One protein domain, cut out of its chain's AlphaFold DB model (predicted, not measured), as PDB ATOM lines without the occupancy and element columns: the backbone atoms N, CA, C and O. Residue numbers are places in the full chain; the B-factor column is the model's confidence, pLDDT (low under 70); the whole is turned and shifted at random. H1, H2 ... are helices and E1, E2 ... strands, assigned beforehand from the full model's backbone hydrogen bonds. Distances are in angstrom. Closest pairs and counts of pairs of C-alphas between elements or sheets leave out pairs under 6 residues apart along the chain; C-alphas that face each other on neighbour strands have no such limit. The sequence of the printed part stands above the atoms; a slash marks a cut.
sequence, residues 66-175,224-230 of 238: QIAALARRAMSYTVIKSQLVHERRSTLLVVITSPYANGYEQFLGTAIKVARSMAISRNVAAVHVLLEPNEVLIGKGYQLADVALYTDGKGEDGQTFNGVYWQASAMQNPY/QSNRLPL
ATOM      1  N   GLN A  66      56.064 -53.949 -55.537       86.88
ATOM      2  CA  GLN A  66      55.464 -52.739 -56.106       86.88
ATOM      3  C   GLN A  66      54.978 -51.756 -55.025       86.88
ATOM      4  O   GLN A  66      55.259 -50.561 -55.110       86.88
ATOM      5  N   ILE A  67      54.325 -52.247 -53.965       90.69
ATOM      6  CA  ILE A  67      53.898 -51.431 -52.814       90.69
ATOM      7  C   ILE A  67      55.119 -50.855 -52.093       90.69
ATOM      8  O   ILE A  67      55.145 -49.672 -51.742       90.69
ATOM      9  N   ALA A  68      56.175 -51.659 -51.930       88.81
ATOM     10  CA  ALA A  68      57.431 -51.186 -51.361       88.81
ATOM     11  C   ALA A  68      58.088 -50.093 -52.216       88.81
ATOM     12  O   ALA A  68      58.604 -49.124 -51.659       88.81
ATOM     13  N   ALA A  69      58.066 -50.227 -53.544       91.19
ATOM     14  CA  ALA A  69      58.599 -49.229 -54.464       91.19
ATOM     15  C   ALA A  69      57.813 -47.910 -54.386       91.19
ATOM     16  O   ALA A  69      58.427 -46.854 -54.228       91.19
ATOM     17  N   LEU A  70      56.477 -47.970 -54.390       93.56
ATOM     18  CA  LEU A  70      55.618 -46.792 -54.227       93.56
ATOM     19  C   LEU A  70      55.857 -46.102 -52.881       93.56
ATOM     20  O   LEU A  70      56.050 -44.891 -52.837       93.56
ATOM     21  N   ALA A  71      55.947 -46.850 -51.780       93.69
ATOM     22  CA  ALA A  71      56.183 -46.274 -50.454       93.69
ATOM     23  C   ALA A  71      57.512 -45.497 -50.334       93.69
ATOM     24  O   ALA A  71      57.632 -44.612 -49.483       93.69
ATOM     25  N   ARG A  72      58.511 -45.784 -51.185       95.38
ATOM     26  CA  ARG A  72      59.766 -45.004 -51.253       95.38
ATOM     27  C   ARG A  72      59.581 -43.625 -51.891       95.38
ATOM     28  O   ARG A  72      60.436 -42.768 -51.702       95.38
ATOM     29  N   ARG A  73      58.482 -43.400 -52.616       97.00
ATOM     30  CA  ARG A  73      58.096 -42.103 -53.200       97.00
ATOM     31  C   ARG A  73      57.314 -41.214 -52.228       97.00
ATOM     32  O   ARG A  73      56.879 -40.137 -52.617       97.00
ATOM     33  N   ALA A  74      57.106 -41.664 -50.991       97.44
ATOM     34  CA  ALA A  74      56.373 -40.908 -49.985       97.44
ATOM     35  C   ALA A  74      57.025 -39.554 -49.682       97.44
ATOM     36  O   ALA A  74      58.229 -39.479 -49.430       97.44
ATOM     37  N   MET A  75      56.196 -38.517 -49.616       98.12
ATOM     38  CA  MET A  75      56.586 -37.161 -49.243       98.12
ATOM     39  C   MET A  75      56.266 -36.888 -47.768       98.12
ATOM     40  O   MET A  75      55.685 -37.726 -47.069       98.12
ATOM     41  N   SER A  76      56.695 -35.728 -47.266       97.31
ATOM     42  CA  SER A  76      56.319 -35.271 -45.928       97.31
ATOM     43  C   SER A  76      54.823 -34.971 -45.862       97.31
ATOM     44  O   SER A  76      54.245 -34.404 -46.785       97.31
ATOM     45  N   TYR A  77      54.203 -35.348 -44.748       97.88
ATOM     46  CA  TYR A  77      52.766 -35.235 -44.545       97.88
ATOM     47  C   TYR A  77      52.443 -34.794 -43.119       97.88
ATOM     48  O   TYR A  77      53.246 -34.982 -42.201       97.88
ATOM     49  N   THR A  78      51.230 -34.280 -42.942       97.88
ATOM     50  CA  THR A  78      50.636 -33.965 -41.642       97.88
ATOM     51  C   THR A  78      49.379 -34.804 -41.462       97.88
ATOM     52  O   THR A  78      48.564 -34.910 -42.378       97.88
ATOM     53  N   VAL A  79      49.208 -35.410 -40.287       97.75
ATOM     54  CA  VAL A  79      47.958 -36.093 -39.923       97.75
ATOM     55  C   VAL A  79      46.985 -35.058 -39.381       97.75
ATOM     56  O   VAL A  79      47.250 -34.461 -38.343       97.75
ATOM     57  N   ILE A  80      45.863 -34.863 -40.073       96.69
ATOM     58  CA  ILE A  80      44.819 -33.912 -39.671       96.69
ATOM     59  C   ILE A  80      43.792 -34.587 -38.767       96.69
ATOM     60  O   ILE A  80      43.348 -34.027 -37.769       96.69
ATOM     61  N   LYS A  81      43.416 -35.824 -39.105       94.94
ATOM     62  CA  LYS A  81      42.435 -36.601 -38.347       94.94
ATOM     63  C   LYS A  81      42.872 -38.055 -38.275       94.94
ATOM     64  O   LYS A  81      43.334 -38.620 -39.260       94.94
ATOM     65  N   SER A  82      42.679 -38.679 -37.120       96.12
ATOM     66  CA  SER A  82      42.770 -40.128 -36.964       96.12
ATOM     67  C   SER A  82      41.659 -40.590 -36.036       96.12
ATOM     68  O   SER A  82      41.496 -40.045 -34.946       96.12
ATOM     69  N   GLN A  83      40.861 -41.548 -36.491       95.56
ATOM     70  CA  GLN A  83      39.697 -42.025 -35.761       95.56
ATOM     71  C   GLN A  83      39.565 -43.531 -35.931       95.56
ATOM     72  O   GLN A  83      39.572 -44.043 -37.050       95.56
ATOM     73  N   LEU A  84      39.422 -44.231 -34.811       93.44
ATOM     74  CA  LEU A  84      39.085 -45.644 -34.819       93.44
ATOM     75  C   LEU A  84      37.580 -45.790 -35.048       93.44
ATOM     76  O   LEU A  84      36.770 -45.186 -34.344       93.44
ATOM     77  N   VAL A  85      37.230 -46.579 -36.050       90.06
ATOM     78  CA  VAL A  85      35.868 -46.890 -36.461       90.06
ATOM     79  C   VAL A  85      35.660 -48.383 -36.234       90.06
ATOM     80  O   VAL A  85      36.453 -49.210 -36.688       90.06
ATOM     81  N   HIS A  86      34.607 -48.722 -35.495       77.50
ATOM     82  CA  HIS A  86      34.224 -50.101 -35.213       77.50
ATOM     83  C   HIS A  86      32.867 -50.359 -35.847       77.50
ATOM     84  O   HIS A  86      31.834 -50.057 -35.258       77.50
ATOM     85  N   GLU A  87      32.885 -50.895 -37.059       71.00
ATOM     86  CA  GLU A  87      31.671 -51.405 -37.695       71.00
ATOM     87  C   GLU A  87      31.713 -52.929 -37.712       71.00
ATOM     88  O   GLU A  87      31.035 -53.588 -36.931       71.00
ATOM     89  N   ARG A  88      32.562 -53.494 -38.577       78.25
ATOM     90  CA  ARG A  88      32.696 -54.949 -38.783       78.25
ATOM     91  C   ARG A  88      34.032 -55.502 -38.297       78.25
ATOM     92  O   ARG A  88      34.135 -56.666 -37.934       78.25
ATOM     93  N   ARG A  89      35.052 -54.646 -38.291       87.31
ATOM     94  CA  ARG A  89      36.392 -54.872 -37.748       87.31
ATOM     95  C   ARG A  89      36.949 -53.539 -37.257       87.31
ATOM     96  O   ARG A  89      36.410 -52.485 -37.593       87.31
ATOM     97  N   SER A  90      38.029 -53.584 -36.483       88.44
ATOM     98  CA  SER A  90      38.766 -52.382 -36.097       88.44
ATOM     99  C   SER A  90      39.381 -51.734 -37.346       88.44
ATOM    100  O   SER A  90      40.363 -52.258 -37.890       88.44
ATOM    101  N   THR A  91      38.820 -50.612 -37.786       93.31
ATOM    102  CA  THR A  91      39.317 -49.847 -38.932       93.31
ATOM    103  C   THR A  91      39.759 -48.474 -38.465       93.31
ATOM    104  O   THR A  91      38.991 -47.742 -37.847       93.31
ATOM    105  N   LEU A  92      40.992 -48.088 -38.765       96.38
ATOM    106  CA  LEU A  92      41.462 -46.735 -38.499       96.38
ATOM    107  C   LEU A  92      41.276 -45.864 -39.743       96.38
ATOM    108  O   LEU A  92      41.945 -46.085 -40.748       96.38
ATOM    109  N   LEU A  93      40.421 -44.848 -39.663       96.94
ATOM    110  CA  LEU A  93      40.365 -43.787 -40.665       96.94
ATOM    111  C   LEU A  93      41.422 -42.731 -40.335       96.94
ATOM    112  O   LEU A  93      41.462 -42.205 -39.219       96.94
ATOM    113  N   VAL A  94      42.255 -42.393 -41.309       98.19
ATOM    114  CA  VAL A  94      43.317 -41.397 -41.193       98.19
ATOM    115  C   VAL A  94      43.175 -40.403 -42.336       98.19
ATOM    116  O   VAL A  94      43.154 -40.784 -43.499       98.19
ATOM    117  N   VAL A  95      43.095 -39.120 -42.010       98.38
ATOM    118  CA  VAL A  95      43.104 -38.036 -42.990       98.38
ATOM    119  C   VAL A  95      44.430 -37.312 -42.876       98.38
ATOM    120  O   VAL A  95      44.814 -36.881 -41.783       98.38
ATOM    121  N   ILE A  96      45.122 -37.185 -44.000       98.50
ATOM    122  CA  ILE A  96      46.421 -36.525 -44.085       98.50
ATOM    123  C   ILE A  96      46.410 -35.431 -45.148       98.50
ATOM    124  O   ILE A  96      45.626 -35.480 -46.094       98.50
ATOM    125  N   THR A  97      47.330 -34.483 -45.019       98.06
ATOM    126  CA  THR A  97      47.714 -33.547 -46.082       98.06
ATOM    127  C   THR A  97      49.199 -33.725 -46.387       98.06
ATOM    128  O   THR A  97      49.981 -34.106 -45.517       98.06
ATOM    129  N   SER A  98      49.603 -33.484 -47.633       97.44
ATOM    130  CA  SER A  98      51.000 -33.606 -48.073       97.44
ATOM    131  C   SER A  98      51.295 -32.535 -49.124       97.44
ATOM    132  O   SER A  98      51.193 -32.818 -50.320       97.44
ATOM    133  N   PRO A  99      51.641 -31.300 -48.714       94.12
ATOM    134  CA  PRO A  99      51.703 -30.145 -49.616       94.12
ATOM    135  C   PRO A  99      52.769 -30.265 -50.713       94.12
ATOM    136  O   PRO A  99      52.682 -29.581 -51.727       94.12
ATOM    137  N   TYR A 100      53.763 -31.137 -50.527       95.00
ATOM    138  CA  TYR A 100      54.849 -31.353 -51.486       95.00
ATOM    139  C   TYR A 100      54.670 -32.603 -52.351       95.00
ATOM    140  O   TYR A 100      55.513 -32.861 -53.207       95.00
ATOM    141  N   ALA A 101      53.616 -33.396 -52.131       96.56
ATOM    142  CA  ALA A 101      53.326 -34.503 -53.032       96.56
ATOM    143  C   ALA A 101      52.770 -33.957 -54.344       96.56
ATOM    144  O   ALA A 101      51.872 -33.117 -54.356       96.56
ATOM    145  N   ASN A 102      53.317 -34.444 -55.449       95.75
ATOM    146  CA  ASN A 102      52.959 -34.018 -56.782       95.75
ATOM    147  C   ASN A 102      52.871 -35.231 -57.709       95.75
ATOM    148  O   ASN A 102      53.869 -35.723 -58.239       95.75
ATOM    149  N   GLY A 103      51.642 -35.704 -57.885       96.25
ATOM    150  CA  GLY A 103      51.293 -36.730 -58.848       96.25
ATOM    151  C   GLY A 103      51.189 -38.138 -58.273       96.25
ATOM    152  O   GLY A 103      51.473 -38.402 -57.101       96.25
ATOM    153  N   TYR A 104      50.747 -39.039 -59.145       96.94
ATOM    154  CA  TYR A 104      50.243 -40.371 -58.810       96.94
ATOM    155  C   TYR A 104      51.107 -41.165 -57.820       96.94
ATOM    156  O   TYR A 104      50.633 -41.561 -56.754       96.94
ATOM    157  N   GLU A 105      52.388 -41.380 -58.145       96.69
ATOM    158  CA  GLU A 105      53.279 -42.203 -57.319       96.69
ATOM    159  C   GLU A 105      53.527 -41.594 -55.938       96.69
ATOM    160  O   GLU A 105      53.608 -42.322 -54.952       96.69
ATOM    161  N   GLN A 106      53.652 -40.267 -55.850       98.06
ATOM    162  CA  GLN A 106      53.924 -39.584 -54.586       98.06
ATOM    163  C   GLN A 106      52.676 -39.545 -53.703       98.06
ATOM    164  O   GLN A 106      52.781 -39.756 -52.492       98.06
ATOM    165  N   PHE A 107      51.493 -39.336 -54.289       98.31
ATOM    166  CA  PHE A 107      50.227 -39.408 -53.562       98.31
ATOM    167  C   PHE A 107      49.996 -40.805 -52.981       98.31
ATOM    168  O   PHE A 107      49.807 -40.939 -51.767       98.31
ATOM    169  N   LEU A 108      50.103 -41.847 -53.816       97.75
ATOM    170  CA  LEU A 108      49.985 -43.234 -53.362       97.75
ATOM    171  C   LEU A 108      51.066 -43.594 -52.355       97.75
ATOM    172  O   LEU A 108      50.757 -44.109 -51.287       97.75
ATOM    173  N   GLY A 109      52.329 -43.313 -52.673       97.56
ATOM    174  CA  GLY A 109      53.463 -43.649 -51.822       97.56
ATOM    175  C   GLY A 109      53.327 -43.068 -50.422       97.56
ATOM    176  O   GLY A 109      53.557 -43.768 -49.434       97.56
ATOM    177  N   THR A 110      52.886 -41.811 -50.335       98.56
ATOM    178  CA  THR A 110      52.631 -41.135 -49.060       98.56
ATOM    179  C   THR A 110      51.523 -41.840 -48.285       98.56
ATOM    180  O   THR A 110      51.763 -42.282 -47.161       98.56
ATOM    181  N   ALA A 111      50.348 -42.033 -48.889       98.50
ATOM    182  CA  ALA A 111      49.209 -42.666 -48.226       98.50
ATOM    183  C   ALA A 111      49.481 -44.134 -47.828       98.50
ATOM    184  O   ALA A 111      49.181 -44.525 -46.701       98.50
ATOM    185  N   ILE A 112      50.148 -44.920 -48.681       97.69
ATOM    186  CA  ILE A 112      50.600 -46.298 -48.405       97.69
ATOM    187  C   ILE A 112      51.544 -46.339 -47.198       97.69
ATOM    188  O   ILE A 112      51.390 -47.177 -46.303       97.69
ATOM    189  N   LYS A 113      52.529 -45.431 -47.148       96.75
ATOM    190  CA  LYS A 113      53.479 -45.358 -46.029       96.75
ATOM    191  C   LYS A 113      52.763 -45.035 -44.718       96.75
ATOM    192  O   LYS A 113      53.076 -45.651 -43.695       96.75
ATOM    193  N   VAL A 114      51.795 -44.116 -44.747       98.12
ATOM    194  CA  VAL A 114      50.953 -43.805 -43.583       98.12
ATOM    195  C   VAL A 114      50.129 -45.021 -43.169       98.12
ATOM    196  O   VAL A 114      50.180 -45.396 -41.998       98.12
ATOM    197  N   ALA A 115      49.441 -45.671 -44.111       97.38
ATOM    198  CA  ALA A 115      48.586 -46.826 -43.843       97.38
ATOM    199  C   ALA A 115      49.357 -47.927 -43.106       97.38
ATOM    200  O   ALA A 115      48.929 -48.389 -42.048       97.38
ATOM    201  N   ARG A 116      50.558 -48.264 -43.595       94.06
ATOM    202  CA  ARG A 116      51.448 -49.238 -42.947       94.06
ATOM    203  C   ARG A 116      51.836 -48.826 -41.536       94.06
ATOM    204  O   ARG A 116      51.708 -49.613 -40.605       94.06
ATOM    205  N   SER A 117      52.358 -47.608 -41.391       94.25
ATOM    206  CA  SER A 117      52.854 -47.101 -40.109       94.25
ATOM    207  C   SER A 117      51.751 -47.119 -39.049       94.25
ATOM    208  O   SER A 117      51.957 -47.545 -37.910       94.25
ATOM    209  N   MET A 118      50.543 -46.725 -39.447       95.44
ATOM    210  CA  MET A 118      49.366 -46.709 -38.587       95.44
ATOM    211  C   MET A 118      48.869 -48.118 -38.256       95.44
ATOM    212  O   MET A 118      48.562 -48.381 -37.097       95.44
ATOM    213  N   ALA A 119      48.860 -49.041 -39.222       92.50
ATOM    214  CA  ALA A 119      48.465 -50.429 -38.983       92.50
ATOM    215  C   ALA A 119      49.378 -51.099 -37.948       92.50
ATOM    216  O   ALA A 119      48.890 -51.725 -37.010       92.50
ATOM    217  N   ILE A 120      50.696 -50.897 -38.075       89.62
ATOM    218  CA  ILE A 120      51.697 -51.423 -37.136       89.62
ATOM    219  C   ILE A 120      51.535 -50.781 -35.757       89.62
ATOM    220  O   ILE A 120      51.414 -51.480 -34.757       89.62
ATOM    221  N   SER A 121      51.535 -49.447 -35.694       91.06
ATOM    222  CA  SER A 121      51.546 -48.721 -34.417       91.06
ATOM    223  C   SER A 121      50.241 -48.848 -33.632       91.06
ATOM    224  O   SER A 121      50.263 -48.792 -32.403       91.06
ATOM    225  N   ARG A 122      49.106 -49.010 -34.319       91.25
ATOM    226  CA  ARG A 122      47.784 -49.146 -33.691       91.25
ATOM    227  C   ARG A 122      47.299 -50.588 -33.596       91.25
ATOM    228  O   ARG A 122      46.303 -50.817 -32.921       91.25
ATOM    229  N   ASN A 123      47.995 -51.534 -34.228       88.75
ATOM    230  CA  ASN A 123      47.632 -52.949 -34.276       88.75
ATOM    231  C   ASN A 123      46.160 -53.168 -34.683       88.75
ATOM    232  O   ASN A 123      45.388 -53.801 -33.962       88.75
ATOM    233  N   VAL A 124      45.772 -52.594 -35.824       90.62
ATOM    234  CA  VAL A 124      44.402 -52.661 -36.361       90.62
ATOM    235  C   VAL A 124      44.320 -53.558 -37.597       90.62
ATOM    236  O   VAL A 124      45.267 -53.655 -38.381       90.62
ATOM    237  N   ALA A 125      43.158 -54.190 -37.779       90.44
ATOM    238  CA  ALA A 125      42.858 -55.054 -38.924       90.44
ATOM    239  C   ALA A 125      42.757 -54.293 -40.261       90.44
ATOM    240  O   ALA A 125      43.010 -54.856 -41.325       90.44
ATOM    241  N   ALA A 126      42.394 -53.008 -40.218       94.06
ATOM    242  CA  ALA A 126      42.343 -52.171 -41.407       94.06
ATOM    243  C   ALA A 126      42.726 -50.717 -41.133       94.06
ATOM    244  O   ALA A 126      42.490 -50.184 -40.044       94.06
ATOM    245  N   VAL A 127      43.290 -50.061 -42.145       96.75
ATOM    246  CA  VAL A 127      43.574 -48.623 -42.141       96.75
ATOM    247  C   VAL A 127      43.136 -48.023 -43.462       96.75
ATOM    248  O   VAL A 127      43.573 -48.485 -44.508       96.75
ATOM    249  N   HIS A 128      42.310 -46.983 -43.408       97.38
ATOM    250  CA  HIS A 128      41.894 -46.198 -44.565       97.38
ATOM    251  C   HIS A 128      42.551 -44.829 -44.461       97.38
ATOM    252  O   HIS A 128      42.398 -44.136 -43.454       97.38
ATOM    253  N   VAL A 129      43.304 -44.445 -45.481       98.44
ATOM    254  CA  VAL A 129      44.027 -43.183 -45.553       98.44
ATOM    255  C   VAL A 129      43.451 -42.349 -46.682       98.44
ATOM    256  O   VAL A 129      43.544 -42.727 -47.847       98.44
ATOM    257  N   LEU A 130      42.918 -41.186 -46.326       98.25
ATOM    258  CA  LEU A 130      42.492 -40.164 -47.272       98.25
ATOM    259  C   LEU A 130      43.561 -39.071 -47.312       98.25
ATOM    260  O   LEU A 130      43.814 -38.403 -46.305       98.25
ATOM    261  N   LEU A 131      44.197 -38.896 -48.468       98.38
ATOM    262  CA  LEU A 131      45.076 -37.759 -48.718       98.38
ATOM    263  C   LEU A 131      44.236 -36.617 -49.284       98.38
ATOM    264  O   LEU A 131      43.837 -36.653 -50.446       98.38
ATOM    265  N   GLU A 132      43.984 -35.608 -48.463       97.75
ATOM    266  CA  GLU A 132      43.181 -34.440 -48.820       97.75
ATOM    267  C   GLU A 132      44.094 -33.264 -49.216       97.75
ATOM    268  O   GLU A 132      45.225 -33.156 -48.727       97.75
ATOM    269  N   PRO A 133      43.643 -32.368 -50.110       96.25
ATOM    270  CA  PRO A 133      44.460 -31.250 -50.576       96.25
ATOM    271  C   PRO A 133      44.628 -30.167 -49.504       96.25
ATOM    272  O   PRO A 133      45.664 -29.508 -49.450       96.25
ATOM    273  N   ASN A 134      43.616 -29.969 -48.658       94.44
ATOM    274  CA  ASN A 134      43.630 -29.057 -47.517       94.44
ATOM    275  C   ASN A 134      42.519 -29.433 -46.517       94.44
ATOM    276  O   ASN A 134      41.689 -30.298 -46.794       94.44
ATOM    277  N   GLU A 135      42.497 -28.763 -45.364       92.88
ATOM    278  CA  GLU A 135      41.550 -29.056 -44.279       92.88
ATOM    279  C   GLU A 135      40.092 -28.706 -44.609       92.88
ATOM    280  O   GLU A 135      39.175 -29.405 -44.182       92.88
ATOM    281  N   VAL A 136      39.865 -27.657 -45.405       94.06
ATOM    282  CA  VAL A 136      38.521 -27.185 -45.785       94.06
ATOM    283  C   VAL A 136      37.792 -28.223 -46.642       94.06
ATOM    284  O   VAL A 136      36.571 -28.363 -46.564       94.06
ATOM    285  N   LEU A 137      38.543 -28.964 -47.456       95.00
ATOM    286  CA  LEU A 137      38.005 -29.914 -48.427       95.00
ATOM    287  C   LEU A 137      37.916 -31.357 -47.912       95.00
ATOM    288  O   LEU A 137      37.500 -32.238 -48.667       95.00
ATOM    289  N   ILE A 138      38.236 -31.604 -46.637       94.56
ATOM    290  CA  ILE A 138      38.148 -32.940 -46.035       94.56
ATOM    291  C   ILE A 138      36.735 -33.512 -46.204       94.56
ATOM    292  O   ILE A 138      35.738 -32.914 -45.789       94.56
ATOM    293  N   GLY A 139      36.650 -34.698 -46.811       90.94
ATOM    294  CA  GLY A 139      35.388 -35.403 -47.032       90.94
ATOM    295  C   GLY A 139      34.475 -34.757 -48.079       90.94
ATOM    296  O   GLY A 139      33.316 -35.149 -48.189       90.94
ATOM    297  N   LYS A 140      34.964 -33.781 -48.857       94.12
ATOM    298  CA  LYS A 140      34.194 -33.115 -49.928       94.12
ATOM    299  C   LYS A 140      34.398 -33.738 -51.314       94.12
ATOM    300  O   LYS A 140      33.891 -33.210 -52.295       94.12
ATOM    301  N   GLY A 141      35.120 -34.858 -51.395       92.69
ATOM    302  CA  GLY A 141      35.351 -35.607 -52.639       92.69
ATOM    303  C   GLY A 141      36.614 -35.208 -53.410       92.69
ATOM    304  O   GLY A 141      36.832 -35.702 -54.515       92.69
ATOM    305  N   TYR A 142      37.465 -34.356 -52.830       95.62
ATOM    306  CA  TYR A 142      38.693 -33.845 -53.453       95.62
ATOM    307  C   TYR A 142      39.950 -34.618 -53.049       95.62
ATOM    308  O   TYR A 142      41.052 -34.107 -53.237       95.62
ATOM    309  N   GLN A 143      39.818 -35.842 -52.530       96.56
ATOM    310  CA  GLN A 143      40.985 -36.623 -52.127       96.56
ATOM    311  C   GLN A 143      41.927 -36.814 -53.320       96.56
ATOM    312  O   GLN A 143      41.504 -37.286 -54.382       96.56
ATOM    313  N   LEU A 144      43.203 -36.500 -53.116       97.88
ATOM    314  CA  LEU A 144      44.293 -36.735 -54.062       97.88
ATOM    315  C   LEU A 144      44.670 -38.221 -54.114       97.88
ATOM    316  O   LEU A 144      45.064 -38.717 -55.167       97.88
ATOM    317  N   ALA A 145      44.520 -38.935 -52.995       98.31
ATOM    318  CA  ALA A 145      44.617 -40.388 -52.919       98.31
ATOM    319  C   ALA A 145      43.682 -40.963 -51.854       98.31
ATOM    320  O   ALA A 145      43.383 -40.312 -50.852       98.31
ATOM    321  N   ASP A 146      43.263 -42.199 -52.087       98.06
ATOM    322  CA  ASP A 146      42.449 -43.015 -51.193       98.06
ATOM    323  C   ASP A 146      43.085 -44.404 -51.128       98.06
ATOM    324  O   ASP A 146      43.255 -45.053 -52.166       98.06
ATOM    325  N   VAL A 147      43.532 -44.810 -49.941       98.12
ATOM    326  CA  VAL A 147      44.275 -46.056 -49.726       98.12
ATOM    327  C   VAL A 147      43.709 -46.799 -48.530       98.12
ATOM    328  O   VAL A 147      43.805 -46.328 -47.401       98.12
ATOM    329  N   ALA A 148      43.229 -48.011 -48.764       96.62
ATOM    330  CA  ALA A 148      42.879 -48.971 -47.739       96.62
ATOM    331  C   ALA A 148      43.914 -50.104 -47.683       96.62
ATOM    332  O   ALA A 148      44.253 -50.717 -48.701       96.62
ATOM    333  N   LEU A 149      44.410 -50.368 -46.475       95.19
ATOM    334  CA  LEU A 149      45.211 -51.535 -46.116       95.19
ATOM    335  C   LEU A 149      44.362 -52.459 -45.246       95.19
ATOM    336  O   LEU A 149      43.889 -52.039 -44.192       95.19
ATOM    337  N   TYR A 150      44.251 -53.720 -45.647       93.50
ATOM    338  CA  TYR A 150      43.580 -54.791 -44.913       93.50
ATOM    339  C   TYR A 150      44.618 -55.817 -44.476       93.50
ATOM    340  O   TYR A 150      45.092 -56.612 -45.282       93.50
ATOM    341  N   THR A 151      45.018 -55.791 -43.210       91.00
ATOM    342  CA  THR A 151      46.108 -56.642 -42.707       91.00
ATOM    343  C   THR A 151      45.715 -58.112 -42.578       91.00
ATOM    344  O   THR A 151      46.581 -58.982 -42.512       91.00
ATOM    345  N   ASP A 152      44.413 -58.389 -42.586       88.94
ATOM    346  CA  ASP A 152      43.810 -59.717 -42.509       88.94
ATOM    347  C   ASP A 152      43.573 -60.376 -43.882       88.94
ATOM    348  O   ASP A 152      43.149 -61.532 -43.936       88.94
ATOM    349  N   GLY A 153      43.827 -59.665 -44.990       89.56
ATOM    350  CA  GLY A 153      43.602 -60.163 -46.350       89.56
ATOM    351  C   GLY A 153      42.130 -60.424 -46.686       89.56
ATOM    352  O   GLY A 153      41.843 -61.213 -47.590       89.56
ATOM    353  N   LYS A 154      41.196 -59.814 -45.944       90.75
ATOM    354  CA  LYS A 154      39.746 -59.979 -46.147       90.75
ATOM    355  C   LYS A 154      39.119 -58.897 -47.029       90.75
ATOM    356  O   LYS A 154      37.901 -58.848 -47.182       90.75
ATOM    357  N   GLY A 155      39.919 -58.001 -47.606       91.31
ATOM    358  CA  GLY A 155      39.392 -56.896 -48.406       91.31
ATOM    359  C   GLY A 155      38.440 -56.006 -47.610       91.31
ATOM    360  O   GLY A 155      38.477 -56.000 -46.383       91.31
ATOM    361  N   GLU A 156      37.571 -55.269 -48.299       91.00
ATOM    362  CA  GLU A 156      36.604 -54.338 -47.690       91.00
ATOM    363  C   GLU A 156      35.509 -55.042 -46.866       91.00
ATOM    364  O   GLU A 156      35.044 -54.510 -45.858       91.00
ATOM    365  N   ASP A 157      35.103 -56.259 -47.250       89.00
ATOM    366  CA  ASP A 157      33.995 -56.956 -46.581       89.00
ATOM    367  C   ASP A 157      34.309 -57.338 -45.120       89.00
ATOM    368  O   ASP A 157      33.385 -57.419 -44.298       89.00
ATOM    369  N   GLY A 158      35.601 -57.521 -44.800       89.31
ATOM    370  CA  GLY A 158      36.130 -57.825 -43.467       89.31
ATOM    371  C   GLY A 158      35.756 -59.207 -42.917       89.31
ATOM    372  O   GLY A 158      36.100 -59.537 -41.781       89.31
ATOM    373  N   GLN A 159      35.059 -60.025 -43.699       89.44
ATOM    374  CA  GLN A 159      34.472 -61.297 -43.286       89.44
ATOM    375  C   GLN A 159      35.148 -62.473 -43.989       89.44
ATOM    376  O   GLN A 159      35.595 -63.405 -43.313       89.44
ATOM    377  N   THR A 160      35.280 -62.408 -45.315       90.38
ATOM    378  CA  THR A 160      35.770 -63.513 -46.143       90.38
ATOM    379  C   THR A 160      37.218 -63.273 -46.534       90.38
ATOM    380  O   THR A 160      37.563 -62.228 -47.072       90.38
ATOM    381  N   PHE A 161      38.083 -64.259 -46.301       89.94
ATOM    382  CA  PHE A 161      39.440 -64.190 -46.831       89.94
ATOM    383  C   PHE A 161      39.399 -64.282 -48.360       89.94
ATOM    384  O   PHE A 161      39.003 -65.306 -48.916       89.94
ATOM    385  N   ASN A 162      39.811 -63.206 -49.025       88.62
ATOM    386  CA  ASN A 162      39.834 -63.076 -50.483       88.62
ATOM    387  C   ASN A 162      41.231 -62.692 -51.006       88.62
ATOM    388  O   ASN A 162      41.402 -62.459 -52.199       88.62
ATOM    389  N   GLY A 163      42.232 -62.622 -50.122       87.81
ATOM    390  CA  GLY A 163      43.606 -62.259 -50.464       87.81
ATOM    391  C   GLY A 163      43.799 -60.777 -50.791       87.81
ATOM    392  O   GLY A 163      44.883 -60.393 -51.230       87.81
ATOM    393  N   VAL A 164      42.788 -59.927 -50.581       89.88
ATOM    394  CA  VAL A 164      42.875 -58.493 -50.867       89.88
ATOM    395  C   VAL A 164      43.458 -57.771 -49.657       89.88
ATOM    396  O   VAL A 164      42.796 -57.613 -48.633       89.88
ATOM    397  N   TYR A 165      44.700 -57.305 -49.799       92.19
ATOM    398  CA  TYR A 165      45.400 -56.514 -48.779       92.19
ATOM    399  C   TYR A 165      45.399 -55.015 -49.068       92.19
ATOM    400  O   TYR A 165      45.501 -54.221 -48.141       92.19
ATOM    401  N   TRP A 166      45.286 -54.623 -50.338       93.75
ATOM    402  CA  TRP A 166      45.318 -53.224 -50.754       93.75
ATOM    403  C   TRP A 166      44.170 -52.906 -51.684       93.75
ATOM    404  O   TRP A 166      43.918 -53.624 -52.651       93.75
ATOM    405  N   GLN A 167      43.550 -51.766 -51.432       95.31
ATOM    406  CA  GLN A 167      42.755 -51.046 -52.410       95.31
ATOM    407  C   GLN A 167      43.253 -49.616 -52.393       95.31
ATOM    408  O   GLN A 167      43.305 -48.983 -51.345       95.31
ATOM    409  N   ALA A 168      43.707 -49.127 -53.535       96.44
ATOM    410  CA  ALA A 168      44.342 -47.830 -53.599       96.44
ATOM    411  C   ALA A 168      43.973 -47.134 -54.898       96.44
ATOM    412  O   ALA A 168      43.852 -47.773 -55.942       96.44
ATOM    413  N   SER A 169      43.806 -45.823 -54.839       97.69
ATOM    414  CA  SER A 169      43.635 -44.979 -56.012       97.69
ATOM    415  C   SER A 169      44.235 -43.602 -55.762       97.69
ATOM    416  O   SER A 169      44.273 -43.130 -54.625       97.69
ATOM    417  N   ALA A 170      44.710 -42.950 -56.816       98.19
ATOM    418  CA  ALA A 170      45.215 -41.585 -56.725       98.19
ATOM    419  C   ALA A 170      45.005 -40.802 -58.014       98.19
ATOM    420  O   ALA A 170      44.856 -41.365 -59.099       98.19
ATOM    421  N   MET A 171      45.012 -39.482 -57.893       97.31
ATOM    422  CA  MET A 171      45.015 -38.584 -59.037       97.31
ATOM    423  C   MET A 171      46.354 -38.643 -59.770       97.31
ATOM    424  O   MET A 171      47.408 -38.804 -59.158       97.31
ATOM    425  N   GLN A 172      46.328 -38.448 -61.088       95.75
ATOM    426  CA  GLN A 172      47.566 -38.313 -61.859       95.75
ATOM    427  C   GLN A 172      48.322 -37.027 -61.523       95.75
ATOM    428  O   GLN A 172      49.544 -37.052 -61.423       95.75
ATOM    429  N   ASN A 173      47.585 -35.931 -61.330       94.75
ATOM    430  CA  ASN A 173      48.102 -34.585 -61.109       94.75
ATOM    431  C   ASN A 173      47.358 -33.922 -59.938       94.75
ATOM    432  O   ASN A 173      46.185 -34.242 -59.723       94.75
ATOM    433  N   PRO A 174      47.991 -32.998 -59.194       94.75
ATOM    434  CA  PRO A 174      47.289 -32.174 -58.217       94.75
ATOM    435  C   PRO A 174      46.262 -31.262 -58.896       94.75
ATOM    436  O   PRO A 174      46.398 -30.898 -60.066       94.75
ATOM    437  N   TYR A 175      45.269 -30.819 -58.126       95.69
ATOM    438  CA  TYR A 175      44.456 -29.668 -58.511       95.69
ATOM    439  C   TYR A 175      45.321 -28.408 -58.599       95.69
ATOM    440  O   TYR A 175      46.257 -28.225 -57.816       95.69
ATOM    441  N   GLN A 224      36.682 -31.713 -61.057       87.81
ATOM    442  CA  GLN A 224      36.290 -33.122 -61.052       87.81
ATOM    443  C   GLN A 224      37.431 -33.974 -60.491       87.81
ATOM    444  O   GLN A 224      38.597 -33.744 -60.818       87.81
ATOM    445  N   SER A 225      37.087 -34.969 -59.676       85.94
ATOM    446  CA  SER A 225      38.043 -35.922 -59.118       85.94
ATOM    447  C   SER A 225      38.173 -37.127 -60.044       85.94
ATOM    448  O   SER A 225      37.245 -37.921 -60.164       85.94
ATOM    449  N   ASN A 226      39.334 -37.269 -60.689       89.38
ATOM    450  CA  ASN A 226      39.664 -38.424 -61.524       89.38
ATOM    451  C   ASN A 226      40.841 -39.171 -60.895       89.38
ATOM    452  O   ASN A 226      42.007 -38.867 -61.166       89.38
ATOM    453  N   ARG A 227      40.530 -40.137 -60.029       93.81
ATOM    454  CA  ARG A 227      41.522 -41.044 -59.445       93.81
ATOM    455  C   ARG A 227      41.627 -42.307 -60.285       93.81
ATOM    456  O   ARG A 227      40.616 -42.892 -60.665       93.81
ATOM    457  N   LEU A 228      42.854 -42.731 -60.546       95.25
ATOM    458  CA  LEU A 228      43.134 -44.007 -61.180       95.25
ATOM    459  C   LEU A 228      43.396 -45.062 -60.108       95.25
ATOM    460  O   LEU A 228      44.082 -44.759 -59.127       95.25
ATOM    461  N   PRO A 229      42.845 -46.276 -60.259       95.81
ATOM    462  CA  PRO A 229      43.123 -47.360 -59.334       95.81
ATOM    463  C   PRO A 229      44.573 -47.831 -59.473       95.81
ATOM    464  O   PRO A 229      45.144 -47.841 -60.565       95.81
ATOM    465  N   LEU A 230      45.150 -48.278 -58.361       92.25
ATOM    466  CA  LEU A 230      46.396 -49.025 -58.357       92.25
ATOM    467  C   LEU A 230      46.147 -50.418 -58.932       92.25
ATOM    468  O   LEU A 230      45.515 -51.257 -58.293       92.25
TER     469      LEU A 230
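AT A GLANCE: This is residues 66 to 175 and 224 to 230 of the 238 residues of an uncharacterized protein of Shewanella fodinae (UniProt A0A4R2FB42). A twisted sheet of six strands has the long helix H2 packed slantwise over one face, with no named helix on the other face; the short helix H1 packs on residues 105 to 113 of H2, off the sheet. The printed part has 117 residues, with two named helices and six named strands in the order H1, E1, E2, H2, E3, E4, E5, E6. The mixed sheet runs E1 E2 E3 E4 E5 E6; the class is mixed, helices and strands, in two layers. The whole is compact, with a radius of gyration of the C-alphas of 13.2 A and spans of 37 by 29 by 27 A.

IN THESE COORDINATES: H1, residues 66 to 71, begins at C-alpha 66 (55.464, -52.739, -56.106). E1, 78 to 86, is 23.9 A long, E2, 90 to 97, 23.1 A, and H2, 104 to 122, 26.7 A. E3 is 126 to 131, E4 145 to 150, E5 166 to 171, and E6, 227 to 229, ends at C-alpha 229 (43.123, -47.360, -59.334).

HOW THE PARTS SIT: H1 touches H2 about perpendicular, at 84 degrees, closest at the C-alphas of Ala 71 and Gly 109, 4.0 A. Hairpin E1 and E2 is antiparallel, with N 83 and O 93 at 2.9 A. E2, H2, E3 form a strand-helix-strand unit, parallel neighbour strands joined through a helix, its crossover right-handed; N 94 and O 128 are 2.8 A apart. H2, 7.8 A over the sheet, is over E2, E3 and E4, closest to E3 at the C-alphas of Ala 115 and Val 127, 5.6 A. E3 E4 E5 are a meander, each strand antiparallel to the one before, with N 129 and O 147 at 2.7 A and N 148 and O 167 at 2.8 A. E6 is antiparallel to E5, with N 228 and O 170 at 2.8 A. In H1 and H2 every O i to N i+4 pair is within hydrogen-bond range.

THE WHOLE: The C-alphas farthest apart, of Tyr 100 and Thr 160, are 37.8 A apart. Residues 176 to 223 are not printed; C-alphas 175 and 224 are 9.2 A apart across this cut. The links E3 to E4 and E4 to E5 are long. No printed residue is under 70 in pLDDT.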